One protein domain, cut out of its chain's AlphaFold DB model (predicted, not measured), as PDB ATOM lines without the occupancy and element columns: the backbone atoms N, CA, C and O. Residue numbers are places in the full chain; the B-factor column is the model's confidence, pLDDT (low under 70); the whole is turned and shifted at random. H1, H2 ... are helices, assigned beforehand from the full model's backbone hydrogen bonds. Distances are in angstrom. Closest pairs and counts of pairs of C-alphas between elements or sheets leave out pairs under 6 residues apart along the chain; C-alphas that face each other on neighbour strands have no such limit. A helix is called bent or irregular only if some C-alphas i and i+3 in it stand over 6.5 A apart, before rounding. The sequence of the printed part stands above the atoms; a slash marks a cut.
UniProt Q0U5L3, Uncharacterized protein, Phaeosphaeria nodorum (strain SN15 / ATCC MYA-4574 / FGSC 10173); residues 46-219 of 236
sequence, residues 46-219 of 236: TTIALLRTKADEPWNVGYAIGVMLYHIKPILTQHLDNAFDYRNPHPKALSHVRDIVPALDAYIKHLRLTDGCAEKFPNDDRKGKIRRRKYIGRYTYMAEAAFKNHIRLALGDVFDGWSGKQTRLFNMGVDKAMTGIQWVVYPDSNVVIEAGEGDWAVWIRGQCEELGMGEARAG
ATOM      1  N   THR A  46      -3.555 -18.929 -36.066       97.19
ATOM      2  CA  THR A  46      -3.132 -20.176 -35.409       97.19
ATOM      3  C   THR A  46      -3.537 -21.374 -36.257       97.19
ATOM      4  O   THR A  46      -2.748 -22.301 -36.439       97.19
ATOM      5  N   THR A  47      -4.741 -21.337 -36.830       97.56
ATOM      6  CA  THR A  47      -5.198 -22.357 -37.778       97.56
ATOM      7  C   THR A  47      -4.357 -22.371 -39.052       97.56
ATOM      8  O   THR A  47      -3.954 -23.448 -39.481       97.56
ATOM      9  N   ILE A  48      -4.041 -21.216 -39.646       98.12
ATOM     10  CA  ILE A  48      -3.185 -21.162 -40.845       98.12
ATOM     11  C   ILE A  48      -1.804 -21.749 -40.553       98.12
ATOM     12  O   ILE A  48      -1.324 -22.581 -41.322       98.12
ATOM     13  N   ALA A  49      -1.182 -21.369 -39.434       98.00
ATOM     14  CA  ALA A  49       0.102 -21.930 -39.027       98.00
ATOM     15  C   ALA A  49       0.018 -23.458 -38.878       98.00
ATOM     16  O   ALA A  49       0.850 -24.173 -39.431       98.00
ATOM     17  N   LEU A  50      -1.027 -23.967 -38.218       97.69
ATOM     18  CA  LEU A  50      -1.256 -25.404 -38.071       97.69
ATOM     19  C   LEU A  50      -1.403 -26.110 -39.429       97.69
ATOM     20  O   LEU A  50      -0.763 -27.133 -39.660       97.69
ATOM     21  N   LEU A  51      -2.211 -25.568 -40.342       98.00
ATOM     22  CA  LEU A  51      -2.398 -26.149 -41.674       98.00
ATOM     23  C   LEU A  51      -1.086 -26.177 -42.467       98.00
ATOM     24  O   LEU A  51      -0.794 -27.182 -43.110       98.00
ATOM     25  N   ARG A  52      -0.258 -25.128 -42.365       98.12
ATOM     26  CA  ARG A  52       1.075 -25.096 -42.991       98.12
ATOM     27  C   ARG A  52       1.995 -26.188 -42.456       98.12
ATOM     28  O   ARG A  52       2.698 -26.808 -43.245       98.12
ATOM     29  N   THR A  53       1.970 -26.468 -41.149       98.06
ATOM     30  CA  THR A  53       2.789 -27.555 -40.574       98.06
ATOM     31  C   THR A  53       2.398 -28.948 -41.066       98.06
ATOM     32  O   THR A  53       3.178 -29.873 -40.896       98.06
ATOM     33  N   LYS A  54       1.218 -29.089 -41.682       97.62
ATOM     34  CA  LYS A  54       0.697 -30.341 -42.247       97.62
ATOM     35  C   LYS A  54       0.706 -30.357 -43.776       97.62
ATOM     36  O   LYS A  54      -0.014 -31.143 -44.386       97.62
ATOM     37  N   ALA A  55       1.462 -29.467 -44.420       96.88
ATOM     38  CA  ALA A  55       1.484 -29.347 -45.879       96.88
ATOM     39  C   ALA A  55       1.932 -30.636 -46.605       96.88
ATOM     40  O   ALA A  55       1.624 -30.822 -47.783       96.88
ATOM     41  N   ASP A  56       2.636 -31.530 -45.913       97.81
ATOM     42  CA  ASP A  56       3.040 -32.865 -46.362       97.81
ATOM     43  C   ASP A  56       1.945 -33.939 -46.200       97.81
ATOM     44  O   ASP A  56       2.057 -35.028 -46.766       97.81
ATOM     45  N   GLU A  57       0.828 -33.605 -45.547       98.25
ATOM     46  CA  GLU A  57      -0.369 -34.437 -45.379       98.25
ATOM     47  C   GLU A  57      -1.602 -33.839 -46.112       98.25
ATOM     48  O   GLU A  57      -2.593 -33.474 -45.465       98.25
ATOM     49  N   PRO A  58      -1.625 -33.753 -47.463       98.25
ATOM     50  CA  PRO A  58      -2.659 -33.011 -48.197       98.25
ATOM     51  C   PRO A  58      -4.093 -33.440 -47.882       98.25
ATOM     52  O   PRO A  58      -4.986 -32.600 -47.796       98.25
ATOM     53  N   TRP A  59      -4.325 -34.740 -47.670       98.19
ATOM     54  CA  TRP A  59      -5.650 -35.247 -47.304       98.19
ATOM     55  C   TRP A  59      -6.122 -34.694 -45.954       98.19
ATOM     56  O   TRP A  59      -7.260 -34.241 -45.853       98.19
ATOM     57  N   ASN A  60      -5.249 -34.669 -44.938       97.88
ATOM     58  CA  ASN A  60      -5.580 -34.143 -43.611       97.88
ATOM     59  C   ASN A  60      -5.852 -32.635 -43.669       97.88
ATOM     60  O   ASN A  60      -6.794 -32.158 -43.033       97.88
ATOM     61  N   VAL A  61      -5.069 -31.894 -44.459       98.38
ATOM     62  CA  VAL A  61      -5.288 -30.458 -44.701       98.38
ATOM     63  C   VAL A  61      -6.640 -30.225 -45.375       98.38
ATOM     64  O   VAL A  61      -7.435 -29.415 -44.894       98.38
ATOM     65  N   GLY A  62      -6.936 -30.969 -46.445       98.25
ATOM     66  CA  GLY A  62      -8.213 -30.884 -47.155       98.25
ATOM     67  C   GLY A  62      -9.399 -31.207 -46.255       98.25
ATOM     68  O   GLY A  62     -10.370 -30.453 -46.210       98.25
ATOM     69  N   TYR A  63      -9.291 -32.278 -45.469       98.19
ATOM     70  CA  TYR A  63     -10.324 -32.675 -44.520       98.19
ATOM     71  C   TYR A  63     -10.566 -31.601 -43.455       98.19
ATOM     72  O   TYR A  63     -11.710 -31.205 -43.237       98.19
ATOM     73  N   ALA A  64      -9.513 -31.067 -42.827       98.19
ATOM     74  CA  ALA A  64      -9.643 -30.020 -41.814       98.19
ATOM     75  C   ALA A  64     -10.317 -28.753 -42.371       98.19
ATOM     76  O   ALA A  64     -11.238 -28.215 -41.750       98.19
ATOM     77  N   ILE A  65      -9.915 -28.308 -43.567       98.50
ATOM     78  CA  ILE A  65     -10.530 -27.157 -44.242       98.50
ATOM     79  C   ILE A  65     -12.000 -27.438 -44.575       98.50
ATOM     80  O   ILE A  65     -12.859 -26.595 -44.309       98.50
ATOM     81  N   GLY A  66     -12.311 -28.625 -45.098       98.12
ATOM     82  CA  GLY A  66     -13.683 -29.032 -45.389       98.12
ATOM     83  C   GLY A  66     -14.568 -29.086 -44.137       98.12
ATOM     84  O   GLY A  66     -15.708 -28.630 -44.183       98.12
ATOM     85  N   VAL A  67     -14.044 -29.560 -42.998       98.25
ATOM     86  CA  VAL A  67     -14.763 -29.574 -41.709       98.25
ATOM     87  C   VAL A  67     -15.043 -28.150 -41.225       98.25
ATOM     88  O   VAL A  67     -16.158 -27.861 -40.787       98.25
ATOM     89  N   MET A  68     -14.066 -27.242 -41.325       98.38
ATOM     90  CA  MET A  68     -14.278 -25.829 -40.996       98.38
ATOM     91  C   MET A  68     -15.379 -25.216 -41.860       98.38
ATOM     92  O   MET A  68     -16.319 -24.636 -41.316       98.38
ATOM     93  N   LEU A  69     -15.313 -25.420 -43.180       97.88
ATOM     94  CA  LEU A  69     -16.306 -24.926 -44.132       97.88
ATOM     95  C   LEU A  69     -17.709 -25.486 -43.836       97.88
ATOM     96  O   LEU A  69     -18.677 -24.730 -43.766       97.88
ATOM     97  N   TYR A  70     -17.816 -26.791 -43.566       97.44
ATOM     98  CA  TYR A  70     -19.067 -27.459 -43.193       97.44
ATOM     99  C   TYR A  70     -19.725 -26.833 -41.951       97.44
ATOM    100  O   TYR A  70     -20.950 -26.684 -41.886       97.44
ATOM    101  N   HIS A  71     -18.923 -26.430 -40.962       97.94
ATOM    102  CA  HIS A  71     -19.421 -25.883 -39.702       97.94
ATOM    103  C   HIS A  71     -19.826 -24.402 -39.747       97.94
ATOM    104  O   HIS A  71     -20.523 -23.958 -38.827       97.94
ATOM    105  N   ILE A  72     -19.498 -23.653 -40.808       97.81
ATOM    106  CA  ILE A  72     -19.861 -22.229 -40.937       97.81
ATOM    107  C   ILE A  72     -21.376 -22.026 -40.796       97.81
ATOM    108  O   ILE A  72     -21.833 -21.223 -39.978       97.81
ATOM    109  N   LYS A  73     -22.187 -22.782 -41.544       97.06
ATOM    110  CA  LYS A  73     -23.652 -22.636 -41.531       97.06
ATOM    111  C   LYS A  73     -24.301 -22.996 -40.182       97.06
ATOM    112  O   LYS A  73     -25.163 -22.226 -39.740       97.06
ATOM    113  N   PRO A  74     -23.956 -24.114 -39.511       97.50
ATOM    114  CA  PRO A  74     -24.427 -24.394 -38.154       97.50
ATOM    115  C   PRO A  74     -24.103 -23.282 -37.147       97.50
ATOM    116  O   PRO A  74     -25.013 -22.820 -36.459       97.50
ATOM    117  N   ILE A  75     -22.853 -22.801 -37.122       97.50
ATOM    118  CA  ILE A  75     -22.396 -21.727 -36.217       97.50
ATOM    119  C   ILE A  75     -23.198 -20.444 -36.460       97.50
ATOM    120  O   ILE A  75     -23.737 -19.842 -35.531       97.50
ATOM    121  N   LEU A  76     -23.361 -20.060 -37.728       95.69
ATOM    122  CA  LEU A  76     -24.195 -18.933 -38.141       95.69
ATOM    123  C   LEU A  76     -25.644 -19.060 -37.686       95.69
ATOM    124  O   LEU A  76     -26.224 -18.114 -37.156       95.69
ATOM    125  N   THR A  77     -26.240 -20.226 -37.921       95.44
ATOM    126  CA  THR A  77     -27.640 -20.490 -37.581       95.44
ATOM    127  C   THR A  77     -27.857 -20.314 -36.083       95.44
ATOM    128  O   THR A  77     -28.774 -19.597 -35.684       95.44
ATOM    129  N   GLN A  78     -26.968 -20.893 -35.272       95.38
ATOM    130  CA  GLN A  78     -27.005 -20.775 -33.821       95.38
ATOM    131  C   GLN A  78     -26.757 -19.334 -33.356       95.38
ATOM    132  O   GLN A  78     -27.471 -18.839 -32.484       95.38
ATOM    133  N   HIS A  79     -25.819 -18.611 -33.969       94.62
ATOM    134  CA  HIS A  79     -25.574 -17.210 -33.631       94.62
ATOM    135  C   HIS A  79     -26.809 -16.328 -33.884       94.62
ATOM    136  O   HIS A  79     -27.125 -15.438 -33.088       94.62
ATOM    137  N   LEU A  80     -27.524 -16.555 -34.988       92.31
ATOM    138  CA  LEU A  80     -28.703 -15.765 -35.361       92.31
ATOM    139  C   LEU A  80     -29.933 -16.061 -34.489       92.31
ATOM    140  O   LEU A  80     -30.854 -15.245 -34.448       92.31
ATOM    141  N   ASP A  81     -29.933 -17.170 -33.746       91.69
ATOM    142  CA  ASP A  81     -30.957 -17.482 -32.736       91.69
ATOM    143  C   ASP A  81     -30.763 -16.736 -31.411       91.69
ATOM    144  O   ASP A  81     -31.616 -16.800 -30.516       91.69
ATOM    145  N   ASN A  82     -29.661 -16.001 -31.286       93.00
ATOM    146  CA  ASN A  82     -29.245 -15.339 -30.064       93.00
ATOM    147  C   ASN A  82     -28.980 -13.838 -30.286       93.00
ATOM    148  O   ASN A  82     -29.123 -13.293 -31.391       93.00
ATOM    149  N   ALA A  83     -28.626 -13.149 -29.200       91.69
ATOM    150  CA  ALA A  83     -28.194 -11.755 -29.237       91.69
ATOM    151  C   ALA A  83     -26.975 -11.565 -30.162       91.69
ATOM    152  O   ALA A  83     -26.265 -12.516 -30.491       91.69
ATOM    153  N   PHE A  84     -26.755 -10.343 -30.647       90.25
ATOM    154  CA  PHE A  84     -25.682 -10.055 -31.610       90.25
ATOM    155  C   PHE A  84     -24.264 -10.186 -31.040       90.25
ATOM    156  O   PHE A  84     -23.313 -10.253 -31.812       90.25
ATOM    157  N   ASP A  85     -24.117 -10.215 -29.721       92.00
ATOM    158  CA  ASP A  85     -22.870 -10.415 -28.983       92.00
ATOM    159  C   ASP A  85     -22.711 -11.843 -28.436       92.00
ATOM    160  O   ASP A  85     -21.747 -12.123 -27.719       92.00
ATOM    161  N   TYR A  86     -23.636 -12.742 -28.789       95.12
ATOM    162  CA  TYR A  86     -23.559 -14.160 -28.460       95.12
ATOM    163  C   TYR A  86     -22.262 -14.786 -28.976       95.12
ATOM    164  O   TYR A  86     -21.787 -14.455 -30.059       95.12
ATOM    165  N   ARG A  87     -21.722 -15.728 -28.202       96.31
ATOM    166  CA  ARG A  87     -20.554 -16.524 -28.577       96.31
ATOM    167  C   ARG A  87     -20.950 -17.981 -28.682       96.31
ATOM    168  O   ARG A  87     -21.534 -18.531 -27.745       96.31
ATOM    169  N   ASN A  88     -20.634 -18.596 -29.811       97.19
ATOM    170  CA  ASN A  88     -20.927 -19.998 -30.025       97.19
ATOM    171  C   ASN A  88     -20.037 -20.884 -29.137       97.19
ATOM    172  O   ASN A  88     -18.852 -20.596 -28.952       97.19
ATOM    173  N   PRO A  89     -20.577 -21.991 -28.593       96.75
ATOM    174  CA  PRO A  89     -19.745 -23.023 -27.996       96.75
ATOM    175  C   PRO A  89     -18.863 -23.651 -29.077       96.75
ATOM    176  O   PRO A  89     -19.279 -23.798 -30.226       96.75
ATOM    177  N   HIS A  90     -17.654 -24.067 -28.702       95.19
ATOM    178  CA  HIS A  90     -16.707 -24.643 -29.653       95.19
ATOM    179  C   HIS A  90     -17.107 -26.080 -30.032       95.19
ATOM    180  O   HIS A  90     -17.117 -26.949 -29.153       95.19
ATOM    181  N   PRO A  91     -17.421 -26.386 -31.307       96.25
ATOM    182  CA  PRO A  91     -17.731 -27.751 -31.713       96.25
ATOM    183  C   PRO A  91     -16.535 -28.679 -31.482       96.25
ATOM    184  O   PRO A  91     -15.401 -28.335 -31.815       96.25
ATOM    185  N   LYS A  92     -16.779 -29.900 -30.982       95.88
ATOM    186  CA  LYS A  92     -15.709 -30.890 -30.737       95.88
ATOM    187  C   LYS A  92     -14.877 -31.170 -31.995       95.88
ATOM    188  O   LYS A  92     -13.656 -31.287 -31.901       95.88
ATOM    189  N   ALA A  93     -15.526 -31.213 -33.160       95.06
ATOM    190  CA  ALA A  93     -14.881 -31.405 -34.460       95.06
ATOM    191  C   ALA A  93     -13.857 -30.306 -34.802       95.06
ATOM    192  O   ALA A  93     -12.909 -30.569 -35.527       95.06
ATOM    193  N   LEU A  94     -14.006 -29.106 -34.235       96.62
ATOM    194  CA  LEU A  94     -13.123 -27.959 -34.463       96.62
ATOM    195  C   LEU A  94     -12.099 -27.761 -33.340       96.62
ATOM    196  O   LEU A  94     -11.376 -26.775 -33.341       96.62
ATOM    197  N   SER A  95     -12.009 -28.663 -32.360       94.81
ATOM    198  CA  SER A  95     -11.164 -28.494 -31.159       94.81
ATOM    199  C   SER A  95      -9.674 -28.214 -31.431       94.81
ATOM    200  O   SER A  95      -9.009 -27.606 -30.588       94.81
ATOM    201  N   HIS A  96      -9.169 -28.609 -32.602       91.88
ATOM    202  CA  HIS A  96      -7.797 -28.380 -33.060       91.88
ATOM    203  C   HIS A  96      -7.582 -27.007 -33.730       91.88
ATOM    204  O   HIS A  96      -6.453 -26.537 -33.802       91.88
ATOM    205  N   VAL A  97      -8.653 -26.334 -34.158       94.94
ATOM    206  CA  VAL A  97      -8.656 -25.016 -34.816       94.94
ATOM    207  C   VAL A  97      -9.411 -24.018 -33.937       94.94
ATOM    208  O   VAL A  97     -10.596 -23.757 -34.111       94.94
ATOM    209  N   ARG A  98      -8.759 -23.530 -32.878       93.31
ATOM    210  CA  ARG A  98      -9.440 -22.805 -31.784       93.31
ATOM    211  C   ARG A  98      -9.897 -21.391 -32.142       93.31
ATOM    212  O   ARG A  98     -10.835 -20.892 -31.531       93.31
ATOM    213  N   ASP A  99      -9.249 -20.754 -33.107       96.12
ATOM    214  CA  ASP A  99      -9.527 -19.381 -33.536       96.12
ATOM    215  C   ASP A  99     -10.661 -19.277 -34.573       96.12
ATOM    216  O   ASP A  99     -11.218 -18.194 -34.739       96.12
ATOM    217  N   ILE A 100     -11.105 -20.388 -35.180       96.44
ATOM    218  CA  ILE A 100     -12.164 -20.369 -36.207       96.44
ATOM    219  C   ILE A 100     -13.523 -19.883 -35.681       96.44
ATOM    220  O   ILE A 100     -14.187 -19.079 -36.332       96.44
ATOM    221  N   VAL A 101     -13.955 -20.359 -34.507       96.94
ATOM    222  CA  VAL A 101     -15.276 -20.018 -33.951       96.94
ATOM    223  C   VAL A 101     -15.311 -18.555 -33.499       96.94
ATOM    224  O   VAL A 101     -16.222 -17.847 -33.927       96.94
ATOM    225  N   PRO A 102     -14.318 -18.046 -32.738       96.50
ATOM    226  CA  PRO A 102     -14.244 -16.622 -32.422       96.50
ATOM    227  C   PRO A 102     -14.189 -15.714 -33.658       96.50
ATOM    228  O   PRO A 102     -14.855 -14.678 -33.669       96.50
ATOM    229  N   ALA A 103     -13.437 -16.097 -34.700       96.62
ATOM    230  CA  ALA A 103     -13.357 -15.334 -35.946       96.62
ATOM    231  C   ALA A 103     -14.718 -15.269 -36.659       96.62
ATOM    232  O   ALA A 103     -15.162 -14.190 -37.061       96.62
ATOM    233  N   LEU A 104     -15.426 -16.402 -36.748       96.50
ATOM    234  CA  LEU A 104     -16.786 -16.449 -37.283       96.50
ATOM    235  C   LEU A 104     -17.748 -15.598 -36.449       96.50
ATOM    236  O   LEU A 104     -18.452 -14.779 -37.025       96.50
ATOM    237  N   ASP A 105     -17.761 -15.721 -35.122       96.12
ATOM    238  CA  ASP A 105     -18.640 -14.917 -34.260       96.12
ATOM    239  C   ASP A 105     -18.407 -13.410 -34.452       96.12
ATOM    240  O   ASP A 105     -19.358 -12.641 -34.622       96.12
ATOM    241  N   ALA A 106     -17.144 -12.979 -34.504       94.88
ATOM    242  CA  ALA A 106     -16.786 -11.587 -34.762       94.88
ATOM    243  C   ALA A 106     -17.266 -11.112 -36.143       94.88
ATOM    244  O   ALA A 106     -17.840 -10.023 -36.263       94.88
ATOM    245  N   TYR A 107     -17.094 -11.944 -37.172       95.50
ATOM    246  CA  TYR A 107     -17.550 -11.640 -38.525       95.50
ATOM    247  C   TYR A 107     -19.082 -11.568 -38.610       95.50
ATOM    248  O   TYR A 107     -19.638 -10.619 -39.159       95.50
ATOM    249  N   ILE A 108     -19.799 -12.503 -37.979       94.69
ATOM    250  CA  ILE A 108     -21.269 -12.518 -37.919       94.69
ATOM    251  C   ILE A 108     -21.794 -11.277 -37.206       94.69
ATOM    252  O   ILE A 108     -22.729 -10.628 -37.684       94.69
ATOM    253  N   LYS A 109     -21.180 -10.917 -36.076       93.69
ATOM    254  CA  LYS A 109     -21.482  -9.687 -35.348       93.69
ATOM    255  C   LYS A 109     -21.305  -8.462 -36.242       93.69
ATOM    256  O   LYS A 109     -22.185  -7.602 -36.272       93.69
ATOM    257  N   HIS A 110     -20.215  -8.393 -37.006       92.88
ATOM    258  CA  HIS A 110     -19.983  -7.315 -37.965       92.88
ATOM    259  C   HIS A 110     -21.074  -7.248 -39.049       92.88
ATOM    260  O   HIS A 110     -21.625  -6.168 -39.285       92.88
ATOM    261  N   LEU A 111     -21.448  -8.384 -39.648       93.25
ATOM    262  CA  LEU A 111     -22.526  -8.446 -40.643       93.25
ATOM    263  C   LEU A 111     -23.859  -7.958 -40.061       93.25
ATOM    264  O   LEU A 111     -24.539  -7.127 -40.665       93.25
ATOM    265  N   ARG A 112     -24.205  -8.406 -38.846       93.00
ATOM    266  CA  ARG A 112     -25.415  -7.972 -38.131       93.00
ATOM    267  C   ARG A 112     -25.437  -6.473 -37.875       93.00
ATOM    268  O   ARG A 112     -26.471  -5.857 -38.107       93.00
ATOM    269  N   LEU A 113     -24.333  -5.893 -37.407       91.81
ATOM    270  CA  LEU A 113     -24.245  -4.452 -37.156       91.81
ATOM    271  C   LEU A 113     -24.383  -3.647 -38.453       91.81
ATOM    272  O   LEU A 113     -25.102  -2.653 -38.476       91.81
ATOM    273  N   THR A 114     -23.758  -4.115 -39.533       91.88
ATOM    274  CA  THR A 114     -23.811  -3.467 -40.853       91.88
ATOM    275  C   THR A 114     -25.227  -3.449 -41.429       91.88
ATOM    276  O   THR A 114     -25.659  -2.438 -41.973       91.88
ATOM    277  N   ASP A 115     -25.983  -4.535 -41.261       91.12
ATOM    278  CA  ASP A 115     -27.377  -4.633 -41.711       91.12
ATOM    279  C   ASP A 115     -28.396  -4.077 -40.681       91.12
ATOM    280  O   ASP A 115     -29.606  -4.228 -40.866       91.12
ATOM    281  N   GLY A 116     -27.946  -3.464 -39.576       90.19
ATOM    282  CA  GLY A 116     -28.826  -2.906 -38.536       90.19
ATOM    283  C   GLY A 116     -29.635  -3.960 -37.766       90.19
ATOM    284  O   GLY A 116     -30.716  -3.679 -37.253       90.19
ATOM    285  N   CYS A 117     -29.137  -5.194 -37.696       86.75
ATOM    286  CA  CYS A 117     -29.807  -6.349 -37.102       86.75
ATOM    287  C   CYS A 117     -29.191  -6.755 -35.749       86.75
ATOM    288  O   CYS A 117     -28.716  -7.885 -35.566       86.75
ATOM    289  N   ALA A 118     -29.196  -5.827 -34.792       82.06
ATOM    290  CA  ALA A 118     -28.677  -6.061 -33.441       82.06
ATOM    291  C   ALA A 118     -29.610  -6.937 -32.584       82.06
ATOM    292  O   ALA A 118     -29.157  -7.710 -31.741       82.06
ATOM    293  N   GLU A 119     -30.917  -6.871 -32.826       81.69
ATOM    294  CA  GLU A 119     -31.897  -7.643 -32.066       81.69
ATOM    295  C   GLU A 119     -31.909  -9.122 -32.467       81.69
ATOM    296  O   GLU A 119     -31.501  -9.509 -33.569       81.69
ATOM    297  N   LYS A 120     -32.381  -9.967 -31.546       81.56
ATOM    298  CA  LYS A 120     -32.652 -11.380 -31.816       81.56
ATOM    299  C   LYS A 120     -33.775 -11.491 -32.850       81.56
ATOM    300  O   LYS A 120     -34.779 -10.789 -32.764       81.56
ATOM    301  N   PHE A 121     -33.629 -12.404 -33.810       80.44
ATOM    302  CA  PHE A 121     -34.687 -12.631 -34.790       80.44
ATOM    303  C   PHE A 121     -35.939 -13.214 -34.115       80.44
ATOM    304  O   PHE A 121     -35.826 -14.214 -33.399       80.44
ATOM    305  N   PRO A 122     -37.136 -12.649 -34.363       77.19
ATOM    306  CA  PRO A 122     -38.378 -13.226 -33.865       77.19
ATOM    307  C   PRO A 122     -38.601 -14.610 -34.494       77.19
ATOM    308  O   PRO A 122     -38.453 -14.781 -35.709       77.19
ATOM    309  N   ASN A 123     -38.939 -15.603 -33.666       75.12
ATOM    310  CA  ASN A 123     -39.115 -16.998 -34.096       75.12
ATOM    311  C   ASN A 123     -40.591 -17.431 -34.178       75.12
ATOM    312  O   ASN A 123     -40.894 -18.532 -34.637       75.12
ATOM    313  N   ASP A 124     -41.518 -16.571 -33.765       80.75
ATOM    314  CA  ASP A 124     -42.889 -17.007 -33.487       80.75
ATOM    315  C   ASP A 124     -43.804 -16.915 -34.714       80.75
ATOM    316  O   ASP A 124     -44.766 -17.674 -34.831       80.75
ATOM    317  N   ASP A 125     -43.470 -16.074 -35.702       86.94
ATOM    318  CA  ASP A 125     -44.308 -15.846 -36.876       86.94
ATOM    319  C   ASP A 125     -43.676 -16.316 -38.204       86.94
ATOM    320  O   ASP A 125     -42.459 -16.428 -38.397       86.94
ATOM    321  N   ARG A 126     -44.539 -16.622 -39.184       88.12
ATOM    322  CA  ARG A 126     -44.116 -17.094 -40.515       88.12
ATOM    323  C   ARG A 126     -43.198 -16.082 -41.211       88.12
ATOM    324  O   ARG A 126     -42.280 -16.499 -41.923       88.12
ATOM    325  N   LYS A 127     -43.441 -14.778 -41.033       88.44
ATOM    326  CA  LYS A 127     -42.643 -13.720 -41.671       88.44
ATOM    327  C   LYS A 127     -41.253 -13.626 -41.037       88.44
ATOM    328  O   LYS A 127     -40.277 -13.596 -41.787       88.44
ATOM    329  N   GLY A 128     -41.139 -13.696 -39.709       86.06
ATOM    330  CA  GLY A 128     -39.870 -13.776 -38.979       86.06
ATOM    331  C   GLY A 128     -39.021 -14.962 -39.427       86.06
ATOM    332  O   GLY A 128     -37.868 -14.784 -39.821       86.06
ATOM    333  N   LYS A 129     -39.619 -16.156 -39.545       87.81
ATOM    334  CA  LYS A 129     -38.929 -17.357 -40.061       87.81
ATOM    335  C   LYS A 129     -38.432 -17.207 -41.502       87.81
ATOM    336  O   LYS A 129     -37.366 -17.717 -41.846       87.81
ATOM    337  N   ILE A 130     -39.198 -16.552 -42.377       89.69
ATOM    338  CA  ILE A 130     -38.768 -16.271 -43.760       89.69
ATOM    339  C   ILE A 130     -37.598 -15.284 -43.759       89.69
ATOM    340  O   ILE A 130     -36.586 -15.545 -44.410       89.69
ATOM    341  N   ARG A 131     -37.704 -14.190 -42.994       87.69
ATOM    342  CA  ARG A 131     -36.643 -13.186 -42.861       87.69
ATOM    343  C   ARG A 131     -35.358 -13.826 -42.338       87.69
ATOM    344  O   ARG A 131     -34.322 -13.688 -42.976       87.69
ATOM    345  N   ARG A 132     -35.434 -14.600 -41.254       89.25
ATOM    346  CA  ARG A 132     -34.295 -15.327 -40.673       89.25
ATOM    347  C   ARG A 132     -33.621 -16.250 -41.688       89.25
ATOM    348  O   ARG A 132     -32.408 -16.198 -41.839       89.25
ATOM    349  N   ARG A 133     -34.391 -17.049 -42.440       91.75
ATOM    350  CA  ARG A 133     -33.835 -17.916 -43.499       91.75
ATOM    351  C   ARG A 133     -33.083 -17.130 -44.574       91.75
ATOM    352  O   ARG A 133     -32.049 -17.601 -45.038       91.75
ATOM    353  N   LYS A 134     -33.570 -15.941 -44.942       92.06
ATOM    354  CA  LYS A 134     -32.878 -15.053 -45.885       92.06
ATOM    355  C   LYS A 134     -31.526 -14.590 -45.330       92.06
ATOM    356  O   LYS A 134     -30.537 -14.654 -46.053       92.06
ATOM    357  N   TYR A 135     -31.474 -14.182 -44.061       93.38
ATOM    358  CA  TYR A 135     -30.221 -13.781 -43.407       93.38
ATOM    359  C   TYR A 135     -29.241 -14.940 -43.245       93.38
ATOM    360  O   TYR A 135     -28.071 -14.757 -43.547       93.38
ATOM    361  N   ILE A 136     -29.712 -16.132 -42.865       94.38
ATOM    362  CA  ILE A 136     -28.866 -17.334 -42.829       94.38
ATOM    363  C   ILE A 136     -28.240 -17.562 -44.204       94.38
ATOM    364  O   ILE A 136     -27.026 -17.648 -44.300       94.38
ATOM    365  N   GLY A 137     -29.041 -17.586 -45.274       94.31
ATOM    366  CA  GLY A 137     -28.515 -17.789 -46.627       94.31
ATOM    367  C   GLY A 137     -27.477 -16.738 -47.032       94.31
ATOM    368  O   GLY A 137     -26.396 -17.096 -47.492       94.31
ATOM    369  N   ARG A 138     -27.777 -15.450 -46.818       94.94
ATOM    370  CA  ARG A 138     -26.861 -14.344 -47.145       94.94
ATOM    371  C   ARG A 138     -25.567 -14.408 -46.332       94.94
ATOM    372  O   ARG A 138     -24.490 -14.316 -46.904       94.94
ATOM    373  N   TYR A 139     -25.663 -14.546 -45.012       95.38
ATOM    374  CA  TYR A 139     -24.490 -14.528 -44.139       95.38
ATOM    375  C   TYR A 139     -23.650 -15.792 -44.277       95.38
ATOM    376  O   TYR A 139     -22.433 -15.692 -44.196       95.38
ATOM    377  N   THR A 140     -24.261 -16.951 -44.550       96.31
ATOM    378  CA  THR A 140     -23.517 -18.164 -44.915       96.31
ATOM    379  C   THR A 140     -22.691 -17.920 -46.162       96.31
ATOM    380  O   THR A 140     -21.484 -18.101 -46.103       96.31
ATOM    381  N   TYR A 141     -23.293 -17.405 -47.236       95.12
ATOM    382  CA  TYR A 141     -22.547 -17.076 -48.451       95.12
ATOM    383  C   TYR A 141     -21.380 -16.109 -48.178       95.12
ATOM    384  O   TYR A 141     -20.251 -16.379 -48.575       95.12
ATOM    385  N   MET A 142     -21.621 -15.020 -47.438       94.94
ATOM    386  CA  MET A 142     -20.581 -14.029 -47.132       94.94
ATOM    387  C   MET A 142     -19.462 -14.570 -46.231       94.94
ATOM    388  O   MET A 142     -18.309 -14.183 -46.402       94.94
ATOM    389  N   ALA A 143     -19.786 -15.419 -45.253       95.75
ATOM    390  CA  ALA A 143     -18.802 -16.017 -44.350       95.75
ATOM    391  C   ALA A 143     -17.986 -17.108 -45.048       95.75
ATOM    392  O   ALA A 143     -16.774 -17.163 -44.873       95.75
ATOM    393  N   GLU A 144     -18.628 -17.936 -45.876       96.38
ATOM    394  CA  GLU A 144     -17.930 -18.924 -46.695       96.38
ATOM    395  C   GLU A 144     -16.992 -18.255 -47.699       96.38
ATOM    396  O   GLU A 144     -15.847 -18.675 -47.809       96.38
ATOM    397  N   ALA A 145     -17.435 -17.205 -48.400       94.94
ATOM    398  CA  ALA A 145     -16.587 -16.470 -49.338       94.94
ATOM    399  C   ALA A 145     -15.363 -15.859 -48.633       94.94
ATOM    400  O   ALA A 145     -14.235 -16.055 -49.083       94.94
ATOM    401  N   ALA A 146     -15.565 -15.206 -47.481       94.62
ATOM    402  CA  ALA A 146     -14.472 -14.646 -46.685       94.62
ATOM    403  C   ALA A 146     -13.482 -15.726 -46.217       94.62
ATOM    404  O   ALA A 146     -12.275 -15.564 -46.379       94.62
ATOM    405  N   PHE A 147     -13.987 -16.853 -45.705       96.50
ATOM    406  CA  PHE A 147     -13.164 -17.992 -45.302       96.50
ATOM    407  C   PHE A 147     -12.363 -18.566 -46.479       96.50
ATOM    408  O   PHE A 147     -11.149 -18.719 -46.376       96.50
ATOM    409  N   LYS A 148     -13.014 -18.848 -47.615       96.50
ATOM    410  CA  LYS A 148     -12.367 -19.410 -48.813       96.50
ATOM    411  C   LYS A 148     -11.290 -18.476 -49.353       96.50
ATOM    412  O   LYS A 148     -10.189 -18.932 -49.650       96.50
ATOM    413  N   ASN A 149     -11.579 -17.177 -49.435       94.94
ATOM    414  CA  ASN A 149     -10.598 -16.196 -49.882       94.94
ATOM    415  C   ASN A 149      -9.418 -16.098 -48.903       94.94
ATOM    416  O   ASN A 149      -8.274 -16.064 -49.347       94.94
ATOM    417  N   HIS A 150      -9.667 -16.139 -47.588       95.62
ATOM    418  CA  HIS A 150      -8.597 -16.163 -46.591       95.62
ATOM    419  C   HIS A 150      -7.706 -17.404 -46.743       95.62
ATOM    420  O   HIS A 150      -6.490 -17.267 -46.824       95.62
ATOM    421  N   ILE A 151      -8.293 -18.601 -46.867       96.88
ATOM    422  CA  ILE A 151      -7.551 -19.847 -47.113       96.88
ATOM    423  C   ILE A 151      -6.721 -19.750 -48.399       96.88
ATOM    424  O   ILE A 151      -5.538 -20.083 -48.386       96.88
ATOM    425  N   ARG A 152      -7.310 -19.258 -49.495       96.25
ATOM    426  CA  ARG A 152      -6.625 -19.089 -50.784       96.25
ATOM    427  C   ARG A 152      -5.435 -18.137 -50.681       96.25
ATOM    428  O   ARG A 152      -4.361 -18.464 -51.163       96.25
ATOM    429  N   LEU A 153      -5.611 -16.976 -50.050       95.06
ATOM    430  CA  LEU A 153      -4.541 -15.988 -49.887       95.06
ATOM    431  C   LEU A 153      -3.446 -16.481 -48.933       95.06
ATOM    432  O   LEU A 153      -2.266 -16.248 -49.176       95.06
ATOM    433  N   ALA A 154      -3.827 -17.163 -47.853       96.44
ATOM    434  CA  ALA A 154      -2.910 -17.560 -46.792       96.44
ATOM    435  C   ALA A 154      -2.176 -18.882 -47.047       96.44
ATOM    436  O   ALA A 154      -1.167 -19.121 -46.387       96.44
ATOM    437  N   LEU A 155      -2.670 -19.747 -47.939       97.44
ATOM    438  CA  LEU A 155      -2.079 -21.056 -48.260       97.44
ATOM    439  C   LEU A 155      -1.861 -21.271 -49.769       97.44
ATOM    440  O   LEU A 155      -1.513 -22.377 -50.175       97.44
ATOM    441  N   GLY A 156      -2.062 -20.244 -50.599       97.00
ATOM    442  CA  GLY A 156      -1.952 -20.349 -52.058       97.00
ATOM    443  C   GLY A 156      -0.607 -20.903 -52.527       97.00
ATOM    444  O   GLY A 156      -0.575 -21.820 -53.336       97.00
ATOM    445  N   ASP A 157       0.491 -20.452 -51.918       97.88
ATOM    446  CA  ASP A 157       1.849 -20.941 -52.183       97.88
ATOM    447  C   ASP A 157       2.016 -22.443 -51.901       97.88
ATOM    448  O   ASP A 157       2.729 -23.141 -52.622       97.88
ATOM    449  N   VAL A 158       1.340 -22.955 -50.870       98.06
ATOM    450  CA  VAL A 158       1.343 -24.388 -50.549       98.06
ATOM    451  C   VAL A 158       0.600 -25.168 -51.630       98.06
ATOM    452  O   VAL A 158       1.078 -26.210 -52.076       98.06
ATOM    453  N   PHE A 159      -0.554 -24.659 -52.065       97.88
ATOM    454  CA  PHE A 159      -1.380 -25.299 -53.086       97.88
ATOM    455  C   PHE A 159      -0.703 -25.319 -54.457       97.88
ATOM    456  O   PHE A 159      -0.742 -26.352 -55.123       97.88
ATOM    457  N   ASP A 160      -0.040 -24.228 -54.838       97.06
ATOM    458  CA  ASP A 160       0.709 -24.121 -56.093       97.06
ATOM    459  C   ASP A 160       1.936 -25.048 -56.116       97.06
ATOM    460  O   ASP A 160       2.355 -25.516 -57.174       97.06
ATOM    461  N   GLY A 161       2.512 -25.347 -54.945       97.50
ATOM    462  CA  GLY A 161       3.658 -26.245 -54.801       97.50
ATOM    463  C   GLY A 161       3.319 -27.741 -54.826       97.50
ATOM    464  O   GLY A 161       4.232 -28.572 -54.853       97.50
ATOM    465  N   TRP A 162       2.040 -28.121 -54.791       98.25
ATOM    466  CA  TRP A 162       1.641 -29.526 -54.750       98.25
ATOM    467  C   TRP A 162       1.664 -30.206 -56.118       98.25
ATOM    468  O   TRP A 162       1.194 -29.695 -57.131       98.25
ATOM    469  N   SER A 163       2.145 -31.448 -56.127       98.31
ATOM    470  CA  SER A 163       1.996 -32.340 -57.277       98.31
ATOM    471  C   SER A 163       0.531 -32.734 -57.496       98.31
ATOM    472  O   SER A 163      -0.258 -32.792 -56.552       98.31
ATOM    473  N   GLY A 164       0.183 -33.159 -58.715       97.94
ATOM    474  CA  GLY A 164      -1.176 -33.631 -59.018       97.94
ATOM    475  C   GLY A 164      -1.664 -34.756 -58.091       97.94
ATOM    476  O   GLY A 164      -2.836 -34.799 -57.731       97.94
ATOM    477  N   LYS A 165      -0.770 -35.637 -57.612       97.94
ATOM    478  CA  LYS A 165      -1.124 -36.674 -56.624       97.94
ATOM    479  C   LYS A 165      -1.502 -36.070 -55.267       97.94
ATOM    480  O   LYS A 165      -2.471 -36.518 -54.657       97.94
ATOM    481  N   GLN A 166      -0.750 -35.076 -54.795       98.38
ATOM    482  CA  GLN A 166      -1.050 -34.372 -53.546       98.38
ATOM    483  C   GLN A 166      -2.364 -33.594 -53.665       98.38
ATOM    484  O   GLN A 166      -3.215 -33.713 -52.786       98.38
ATOM    485  N   THR A 167      -2.589 -32.913 -54.789       98.50
ATOM    486  CA  THR A 167      -3.840 -32.193 -55.058       98.50
ATOM    487  C   THR A 167      -5.058 -33.117 -55.068       98.50
ATOM    488  O   THR A 167      -6.078 -32.797 -54.461       98.50
ATOM    489  N   ARG A 168      -4.950 -34.317 -55.655       98.25
ATOM    490  CA  ARG A 168      -6.025 -35.326 -55.603       98.25
ATOM    491  C   ARG A 168      -6.358 -35.751 -54.174       98.25
ATOM    492  O   ARG A 168      -7.531 -35.836 -53.821       98.25
ATOM    493  N   LEU A 169      -5.337 -36.000 -53.349       98.00
ATOM    494  CA  LEU A 169      -5.521 -36.349 -51.937       98.00
ATOM    495  C   LEU A 169      -6.186 -35.212 -51.158       98.00
ATOM    496  O   LEU A 169      -7.085 -35.466 -50.360       98.00
ATOM    497  N   PHE A 170      -5.782 -33.971 -51.421       98.50
ATOM    498  CA  PHE A 170      -6.409 -32.790 -50.844       98.50
ATOM    499  C   PHE A 170      -7.891 -32.672 -51.221       98.50
ATOM    500  O   PHE A 170      -8.739 -32.611 -50.330       98.50
ATOM    501  N   ASN A 171      -8.218 -32.723 -52.517       98.31
ATOM    502  CA  ASN A 171      -9.597 -32.654 -53.012       98.31
ATOM    503  C   ASN A 171     -10.472 -33.764 -52.403       98.31
ATOM    504  O   ASN A 171     -11.607 -33.514 -51.995       98.31
ATOM    505  N   MET A 172      -9.918 -34.973 -52.272       97.75
ATOM    506  CA  MET A 172     -10.572 -36.097 -51.602       97.75
ATOM    507  C   MET A 172     -10.863 -35.813 -50.125       97.75
ATOM    508  O   MET A 172     -11.948 -36.134 -49.644       97.75
ATOM    509  N   GLY A 173      -9.920 -35.203 -49.400       97.81
ATOM    510  CA  GLY A 173     -10.121 -34.789 -48.011       97.81
ATOM    511  C   GLY A 173     -11.247 -33.761 -47.868       97.81
ATOM    512  O   GLY A 173     -12.133 -33.941 -47.031       97.81
ATOM    513  N   VAL A 174     -11.249 -32.729 -48.722       97.81
ATOM    514  CA  VAL A 174     -12.285 -31.679 -48.739       97.81
ATOM    515  C   VAL A 174     -13.671 -32.284 -48.967       97.81
ATOM    516  O   VAL A 174     -14.584 -32.058 -48.172       97.81
ATOM    517  N   ASP A 175     -13.828 -33.092 -50.016       96.44
ATOM    518  CA  ASP A 175     -15.109 -33.719 -50.350       96.44
ATOM    519  C   ASP A 175     -15.582 -34.664 -49.245       96.44
ATOM    520  O   ASP A 175     -16.729 -34.574 -48.802       96.44
ATOM    521  N   LYS A 176     -14.680 -35.494 -48.702       95.56
ATOM    522  CA  LYS A 176     -15.019 -36.411 -47.612       95.56
ATOM    523  C   LYS A 176     -15.575 -35.677 -46.394       95.56
ATOM    524  O   LYS A 176     -16.533 -36.155 -45.788       95.56
ATOM    525  N   ALA A 177     -14.993 -34.535 -46.037       96.62
ATOM    526  CA  ALA A 177     -15.466 -33.719 -44.926       96.62
ATOM    527  C   ALA A 177     -16.821 -33.051 -45.211       96.62
ATOM    528  O   ALA A 177     -17.674 -32.992 -44.327       96.62
ATOM    529  N   MET A 178     -17.032 -32.557 -46.435       94.94
ATOM    530  CA  MET A 178     -18.236 -31.799 -46.790       94.94
ATOM    531  C   MET A 178     -19.448 -32.683 -47.108       94.94
ATOM    532  O   MET A 178     -20.574 -32.330 -46.755       94.94
ATOM    533  N   THR A 179     -19.241 -33.807 -47.798       92.44
ATOM    534  CA  THR A 179     -20.320 -34.652 -48.334       92.44
ATOM    535  C   THR A 179     -20.404 -36.018 -47.660       92.44
ATOM    536  O   THR A 179     -21.445 -36.671 -47.734       92.44
ATOM    537  N   GLY A 180     -19.328 -36.467 -47.003       90.00
ATOM    538  CA  GLY A 180     -19.204 -37.826 -46.468       90.00
ATOM    539  C   GLY A 180     -18.941 -38.898 -47.533       90.00
ATOM    540  O   GLY A 180     -18.663 -40.051 -47.178       90.00
ATOM    541  N   ILE A 181     -18.989 -38.533 -48.817       86.38
ATOM    542  CA  ILE A 181     -18.788 -39.415 -49.970       86.38
ATOM    543  C   ILE A 181     -17.295 -39.463 -50.314       86.38
ATOM    544  O   ILE A 181     -16.532 -38.570 -49.952       86.38
ATOM    545  N   GLN A 182     -16.866 -40.550 -50.958       87.81
ATOM    546  CA  GLN A 182     -15.511 -40.690 -51.476       87.81
ATOM    547  C   GLN A 182     -15.534 -41.317 -52.873       87.81
ATOM    548  O   GLN A 182     -15.973 -42.456 -53.054       87.81
ATOM    549  N   TRP A 183     -15.073 -40.558 -53.863       89.88
ATOM    550  CA  TRP A 183     -14.934 -41.022 -55.243       89.88
ATOM    551  C   TRP A 183     -13.677 -41.882 -55.411       89.88
ATOM    552  O   TRP A 183     -12.741 -41.803 -54.616       89.88
ATOM    553  N   VAL A 184     -13.637 -42.715 -56.455       89.00
ATOM    554  CA  VAL A 184     -12.431 -43.506 -56.780       89.00
ATOM    555  C   VAL A 184     -11.331 -42.621 -57.363       89.00
ATOM    556  O   VAL A 184     -10.148 -42.875 -57.139       89.00
ATOM    557  N   VAL A 185     -11.718 -41.574 -58.092       93.00
ATOM    558  CA  VAL A 185     -10.806 -40.657 -58.776       93.00
ATOM    559  C   VAL A 185     -11.218 -39.220 -58.480       93.00
ATOM    560  O   VAL A 185     -12.403 -38.903 -58.451       93.00
ATOM    561  N   TYR A 186     -10.216 -38.368 -58.276       97.12
ATOM    562  CA  TYR A 186     -10.351 -36.927 -58.066       97.12
ATOM    563  C   TYR A 186      -9.515 -36.167 -59.111       97.12
ATOM    564  O   TYR A 186      -8.541 -36.738 -59.620       97.12
ATOM    565  N   PRO A 187      -9.863 -34.905 -59.428       97.25
ATOM    566  CA  PRO A 187      -9.070 -34.063 -60.322       97.25
ATOM    567  C   PRO A 187      -7.720 -33.696 -59.697       97.25
ATOM    568  O   PRO A 187      -7.589 -33.614 -58.472       97.25
ATOM    569  N   ASP A 188      -6.716 -33.470 -60.544       97.81
ATOM    570  CA  ASP A 188      -5.400 -32.938 -60.160       97.81
ATOM    571  C   ASP A 188      -5.335 -31.407 -60.123       97.81
ATOM    572  O   ASP A 188      -4.339 -30.872 -59.637       97.81
ATOM    573  N   SER A 189      -6.396 -30.709 -60.532       97.69
ATOM    574  CA  SER A 189      -6.563 -29.273 -60.297       97.69
ATOM    575  C   SER A 189      -7.085 -28.993 -58.885       97.69
ATOM    576  O   SER A 189      -7.951 -29.708 -58.372       97.69
ATOM    577  N   ASN A 190      -6.562 -27.957 -58.229       97.50
ATOM    578  CA  ASN A 190      -6.878 -27.660 -56.831       97.50
ATOM    579  C   ASN A 190      -8.204 -26.894 -56.709       97.50
ATOM    580  O   ASN A 190      -8.337 -25.806 -57.267       97.50
ATOM    581  N   VAL A 191      -9.161 -27.416 -55.928       98.06
ATOM    582  CA  VAL A 191     -10.482 -26.778 -55.757       98.06
ATOM    583  C   VAL A 191     -10.398 -25.340 -55.229       98.06
ATOM    584  O   VAL A 191     -11.205 -24.504 -55.621       98.06
ATOM    585  N   VAL A 192      -9.420 -25.015 -54.377       96.88
ATOM    586  CA  VAL A 192      -9.274 -23.666 -53.800       96.88
ATOM    587  C   VAL A 192      -8.910 -22.643 -54.872       96.88
ATOM    588  O   VAL A 192      -9.386 -21.508 -54.830       96.88
ATOM    589  N   ILE A 193      -8.071 -23.050 -55.825       96.62
ATOM    590  CA  ILE A 193      -7.580 -22.188 -56.901       96.62
ATOM    591  C   ILE A 193      -8.627 -22.085 -58.010       96.62
ATOM    592  O   ILE A 193      -8.998 -20.980 -58.397       96.62
ATOM    593  N   GLU A 194      -9.160 -23.222 -58.459       97.25
ATOM    594  CA  GLU A 194     -10.053 -23.284 -59.621       97.25
ATOM    595  C   GLU A 194     -11.487 -22.846 -59.310       97.25
ATOM    596  O   GLU A 194     -12.110 -22.132 -60.095       97.25
ATOM    597  N   ALA A 195     -12.046 -23.257 -58.166       94.56
ATOM    598  CA  ALA A 195     -13.412 -22.881 -57.805       94.56
ATOM    599  C   ALA A 195     -13.480 -21.494 -57.148       94.56
ATOM    600  O   ALA A 195     -14.548 -20.874 -57.133       94.56
ATOM    601  N   GLY A 196     -12.370 -21.012 -56.575       92.88
ATOM    602  CA  GLY A 196     -12.298 -19.739 -55.860       92.88
ATOM    603  C   GLY A 196     -13.349 -19.642 -54.748       92.88
ATOM    604  O   GLY A 196     -13.381 -20.451 -53.823       92.88
ATOM    605  N   GLU A 197     -14.241 -18.656 -54.843       91.69
ATOM    606  CA  GLU A 197     -15.342 -18.445 -53.886       91.69
ATOM    607  C   GLU A 197     -16.575 -19.334 -54.144       91.69
ATOM    608  O   GLU A 197     -17.510 -19.352 -53.336       91.69
ATOM    609  N   GLY A 198     -16.589 -20.081 -55.255       93.00
ATOM    610  CA  GLY A 198     -17.690 -20.945 -55.671       93.00
ATOM    611  C   GLY A 198     -18.005 -22.080 -54.690       93.00
ATOM    612  O   GLY A 198     -17.344 -22.280 -53.668       93.00
ATOM    613  N   ASP A 199     -19.055 -22.847 -54.979       94.81
ATOM    614  CA  ASP A 199     -19.402 -24.024 -54.179       94.81
ATOM    615  C   ASP A 199     -18.413 -25.165 -54.470       94.81
ATOM    616  O   ASP A 199     -18.483 -25.828 -55.505       94.81
ATOM    617  N   TRP A 200     -17.477 -25.376 -53.542       96.62
ATOM    618  CA  TRP A 200     -16.419 -26.379 -53.663       96.62
ATOM    619  C   TRP A 200     -16.965 -27.803 -53.772       96.62
ATOM    620  O   TRP A 200     -16.420 -28.597 -54.532       96.62
ATOM    621  N   ALA A 201     -18.054 -28.137 -53.073       95.31
ATOM    622  CA  ALA A 201     -18.635 -29.474 -53.151       95.31
ATOM    623  C   ALA A 201     -19.292 -29.717 -54.515       95.31
ATOM    624  O   ALA A 201     -19.181 -30.813 -55.066       95.31
ATOM    625  N   VAL A 202     -19.955 -28.700 -55.077       96.00
ATOM    626  CA  VAL A 202     -20.514 -28.771 -56.438       96.00
ATOM    627  C   VAL A 202     -19.399 -28.881 -57.474       96.00
ATOM    628  O   VAL A 202     -19.492 -29.725 -58.364       96.00
ATOM    629  N   TRP A 203     -18.338 -28.081 -57.340       97.38
ATOM    630  CA  TRP A 203     -17.198 -28.123 -58.254       97.38
ATOM    631  C   TRP A 203     -16.506 -29.491 -58.233       97.38
ATOM    632  O   TRP A 203     -16.377 -30.117 -59.284       97.38
ATOM    633  N   ILE A 204     -16.141 -30.002 -57.046       96.94
ATOM    634  CA  ILE A 204     -15.477 -31.311 -56.919       96.94
ATOM    635  C   ILE A 204     -16.365 -32.407 -57.495       96.94
ATOM    636  O   ILE A 204     -15.887 -33.237 -58.262       96.94
ATOM    637  N   ARG A 205     -17.665 -32.397 -57.177       95.50
ATOM    638  CA  ARG A 205     -18.605 -33.382 -57.716       95.50
ATOM    639  C   ARG A 205     -18.624 -33.373 -59.240       95.50
ATOM    640  O   ARG A 205     -18.513 -34.444 -59.823       95.50
ATOM    641  N   GLY A 206     -18.734 -32.202 -59.869       96.25
ATOM    642  CA  GLY A 206     -18.741 -32.098 -61.329       96.25
ATOM    643  C   GLY A 206     -17.475 -32.693 -61.953       96.25
ATOM    644  O   GLY A 206     -17.560 -33.504 -62.870       96.25
ATOM    645  N   GLN A 207     -16.308 -32.381 -61.384       97.06
ATOM    646  CA  GLN A 207     -15.033 -32.937 -61.846       97.06
ATOM    647  C   GLN A 207     -14.934 -34.457 -61.636       97.06
ATOM    648  O   GLN A 207     -14.493 -35.189 -62.521       97.06
ATOM    649  N   CYS A 208     -15.371 -34.963 -60.482       95.31
ATOM    650  CA  CYS A 208     -15.359 -36.397 -60.199       95.31
ATOM    651  C   CYS A 208     -16.366 -37.179 -61.056       95.31
ATOM    652  O   CYS A 208     -16.073 -38.306 -61.449       95.31
ATOM    653  N   GLU A 209     -17.525 -36.602 -61.381       93.94
ATOM    654  CA  GLU A 209     -18.504 -37.200 -62.297       93.94
ATOM    655  C   GLU A 209     -17.920 -37.343 -63.710       93.94
ATOM    656  O   GLU A 209     -18.024 -38.414 -64.316       93.94
ATOM    657  N   GLU A 210     -17.243 -36.308 -64.216       93.88
ATOM    658  CA  GLU A 210     -16.557 -36.344 -65.514       93.88
ATOM    659  C   GLU A 210     -15.468 -37.425 -65.564       93.88
ATOM    660  O   GLU A 210     -15.438 -38.244 -66.490       93.88
ATOM    661  N   LEU A 211     -14.619 -37.490 -64.536       93.25
ATOM    662  CA  LEU A 211     -13.567 -38.506 -64.424       93.25
ATOM    663  C   LEU A 211     -14.147 -39.916 -64.250       93.25
ATOM    664  O   LEU A 211     -13.697 -40.863 -64.898       93.25
ATOM    665  N   GLY A 212     -15.186 -40.057 -63.427       90.38
ATOM    666  CA  GLY A 212     -15.877 -41.317 -63.179       90.38
ATOM    667  C   GLY A 212     -16.538 -41.888 -64.435       90.38
ATOM    668  O   GLY A 212     -16.502 -43.100 -64.649       90.38
ATOM    669  N   MET A 213     -17.074 -41.037 -65.319       90.50
ATOM    670  CA  MET A 213     -17.548 -41.472 -66.638       90.50
ATOM    671  C   MET A 213     -16.412 -42.038 -67.499       90.50
ATOM    672  O   MET A 213     -16.625 -43.016 -68.220       90.50
ATOM    673  N   GLY A 214     -15.213 -41.456 -67.424       88.38
ATOM    674  CA  GLY A 214     -14.018 -41.984 -68.086       88.38
ATOM    675  C   GLY A 214     -13.626 -43.369 -67.565       88.38
ATOM    676  O   GLY A 214     -13.416 -44.293 -68.353       88.38
ATOM    677  N   GLU A 215     -13.610 -43.538 -66.244       88.38
ATOM    678  CA  GLU A 215     -13.319 -44.815 -65.579       88.38
ATOM    679  C   GLU A 215     -14.343 -45.903 -65.929       88.38
ATOM    680  O   GLU A 215     -13.967 -47.024 -66.281       88.38
ATOM    681  N   ALA A 216     -15.633 -45.560 -65.923       86.00
ATOM    682  CA  ALA A 216     -16.709 -46.479 -66.278       86.00
ATOM    683  C   ALA A 216     -16.611 -46.947 -67.740       86.00
ATOM    684  O   ALA A 216     -16.786 -48.132 -68.024       86.00
ATOM    685  N   ARG A 217     -16.265 -46.046 -68.676       88.19
ATOM    686  CA  ARG A 217     -16.003 -46.413 -70.083       88.19
ATOM    687  C   ARG A 217     -14.818 -47.368 -70.226       88.19
ATOM    688  O   ARG A 217     -14.805 -48.175 -71.148       88.19
ATOM    689  N   ALA A 218     -13.851 -47.297 -69.314       87.56
ATOM    690  CA  ALA A 218     -12.713 -48.207 -69.247       87.56
ATOM    691  C   ALA A 218     -12.998 -49.499 -68.447       87.56
ATOM    692  O   ALA A 218     -12.077 -50.285 -68.221       87.56
ATOM    693  N   GLY A 219     -14.244 -49.727 -68.009       84.19
ATOM    694  CA  GLY A 219     -14.657 -50.921 -67.267       84.19
ATOM    695  C   GLY A 219     -14.234 -50.945 -65.793       84.19
ATOM    696  O   GLY A 219     -14.235 -52.014 -65.185       84.19
TER     697      GLY A 219
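Overview. This is residues 46 to 219 of the 236 residues of an uncharacterized protein of Phaeosphaeria nodorum (strain SN15 / ATCC MYA-4574 / FGSC 10173) (UniProt Q0U5L3). One long helix, H4, runs along the greater part of an elongated all-helix domain and kinks near residue 154, while the bent helix H2 runs back past it the opposite way. H5 packs side by side with H2's first arm, H2a; H3 packs on the second arm, H2b, and on H4; H1 packs on H4 near its kink, and H7 slants away from H5, touching it with residues 201 to 204 alone. The printed part has 174 residues with seven named helices, H1 to H7 in order along the chain, and no named strand. The whole is compact, with a radius of gyration of the C-alphas of 17.9 A, and spans 56 by 36 by 26 A.

Along the chain. Find C-alpha 46 at (-3.132, -20.176, -35.409), where H1 begins and runs to residue 53. H2, residues 58 to 80, was assigned as one helix by its hydrogen bonds but is bent: C-alphas 70 and 73 are 6.9 A apart. Its arms are H2a, residues 58 to 70, 18.0 A long, and H2b, residues 73 to 80. H3 takes residues 100 to 114, 21.0 A. Find C-alpha 126 at (-44.116, -17.094, -40.515); from there H4 runs 48.0 A to residue 160, irregular where C-alphas 154 and 157 are 7.9 A apart. H5 is residues 164 to 179, 21.9 A, and H6 residues 191 to 194. H7, residues 200 to 217, runs 25.9 A to C-alpha 217 at (-16.003, -46.413, -70.083).

Arrangement. Begin at the hub, H4, which touches H1, H2b, H3 and H6. Its residues 151 to 158 alone touch H1, closest at the C-alphas of Ile 48 and Ala 154, 7.0 A. H2b touches H4 at a steep tilt of 49 degrees, opposite ways, with the C-alphas of Lys 73 and Thr 140 closest at 5.6 A. H3 touches H4 at Leu 111 and Tyr 139, their closest C-alphas, 7.3 A apart. H2a and H5 touch at a shallow tilt of 29 degrees, the same way; look at the C-alphas of Tyr 63 and Gly 173, their closest, 4.1 A apart. H6 touches H4, closest at the C-alphas of Arg 152 and Val 192, 6.1 A. H7 touches H5 at a steep tilt of 64 degrees, closest at the C-alphas of Asp 175 and Ala 201, 6.2 A, and is apart from H4. Every O i to N i+4 pair is within hydrogen-bond range in H1, H2a, H2b, H3, H5 and H7, against 29 of 31 in H4; H6 is too short for such a pair.

Size, cuts and confidence. The two C-alphas farthest apart are those of Glu 119 and Gly 219, 58.4 A. The printed part has no cut. The links H2 to H3, H3 to H4 and H5 to H6 are long. The mean pLDDT of the printed part is 94.3, and no printed residue is under 70.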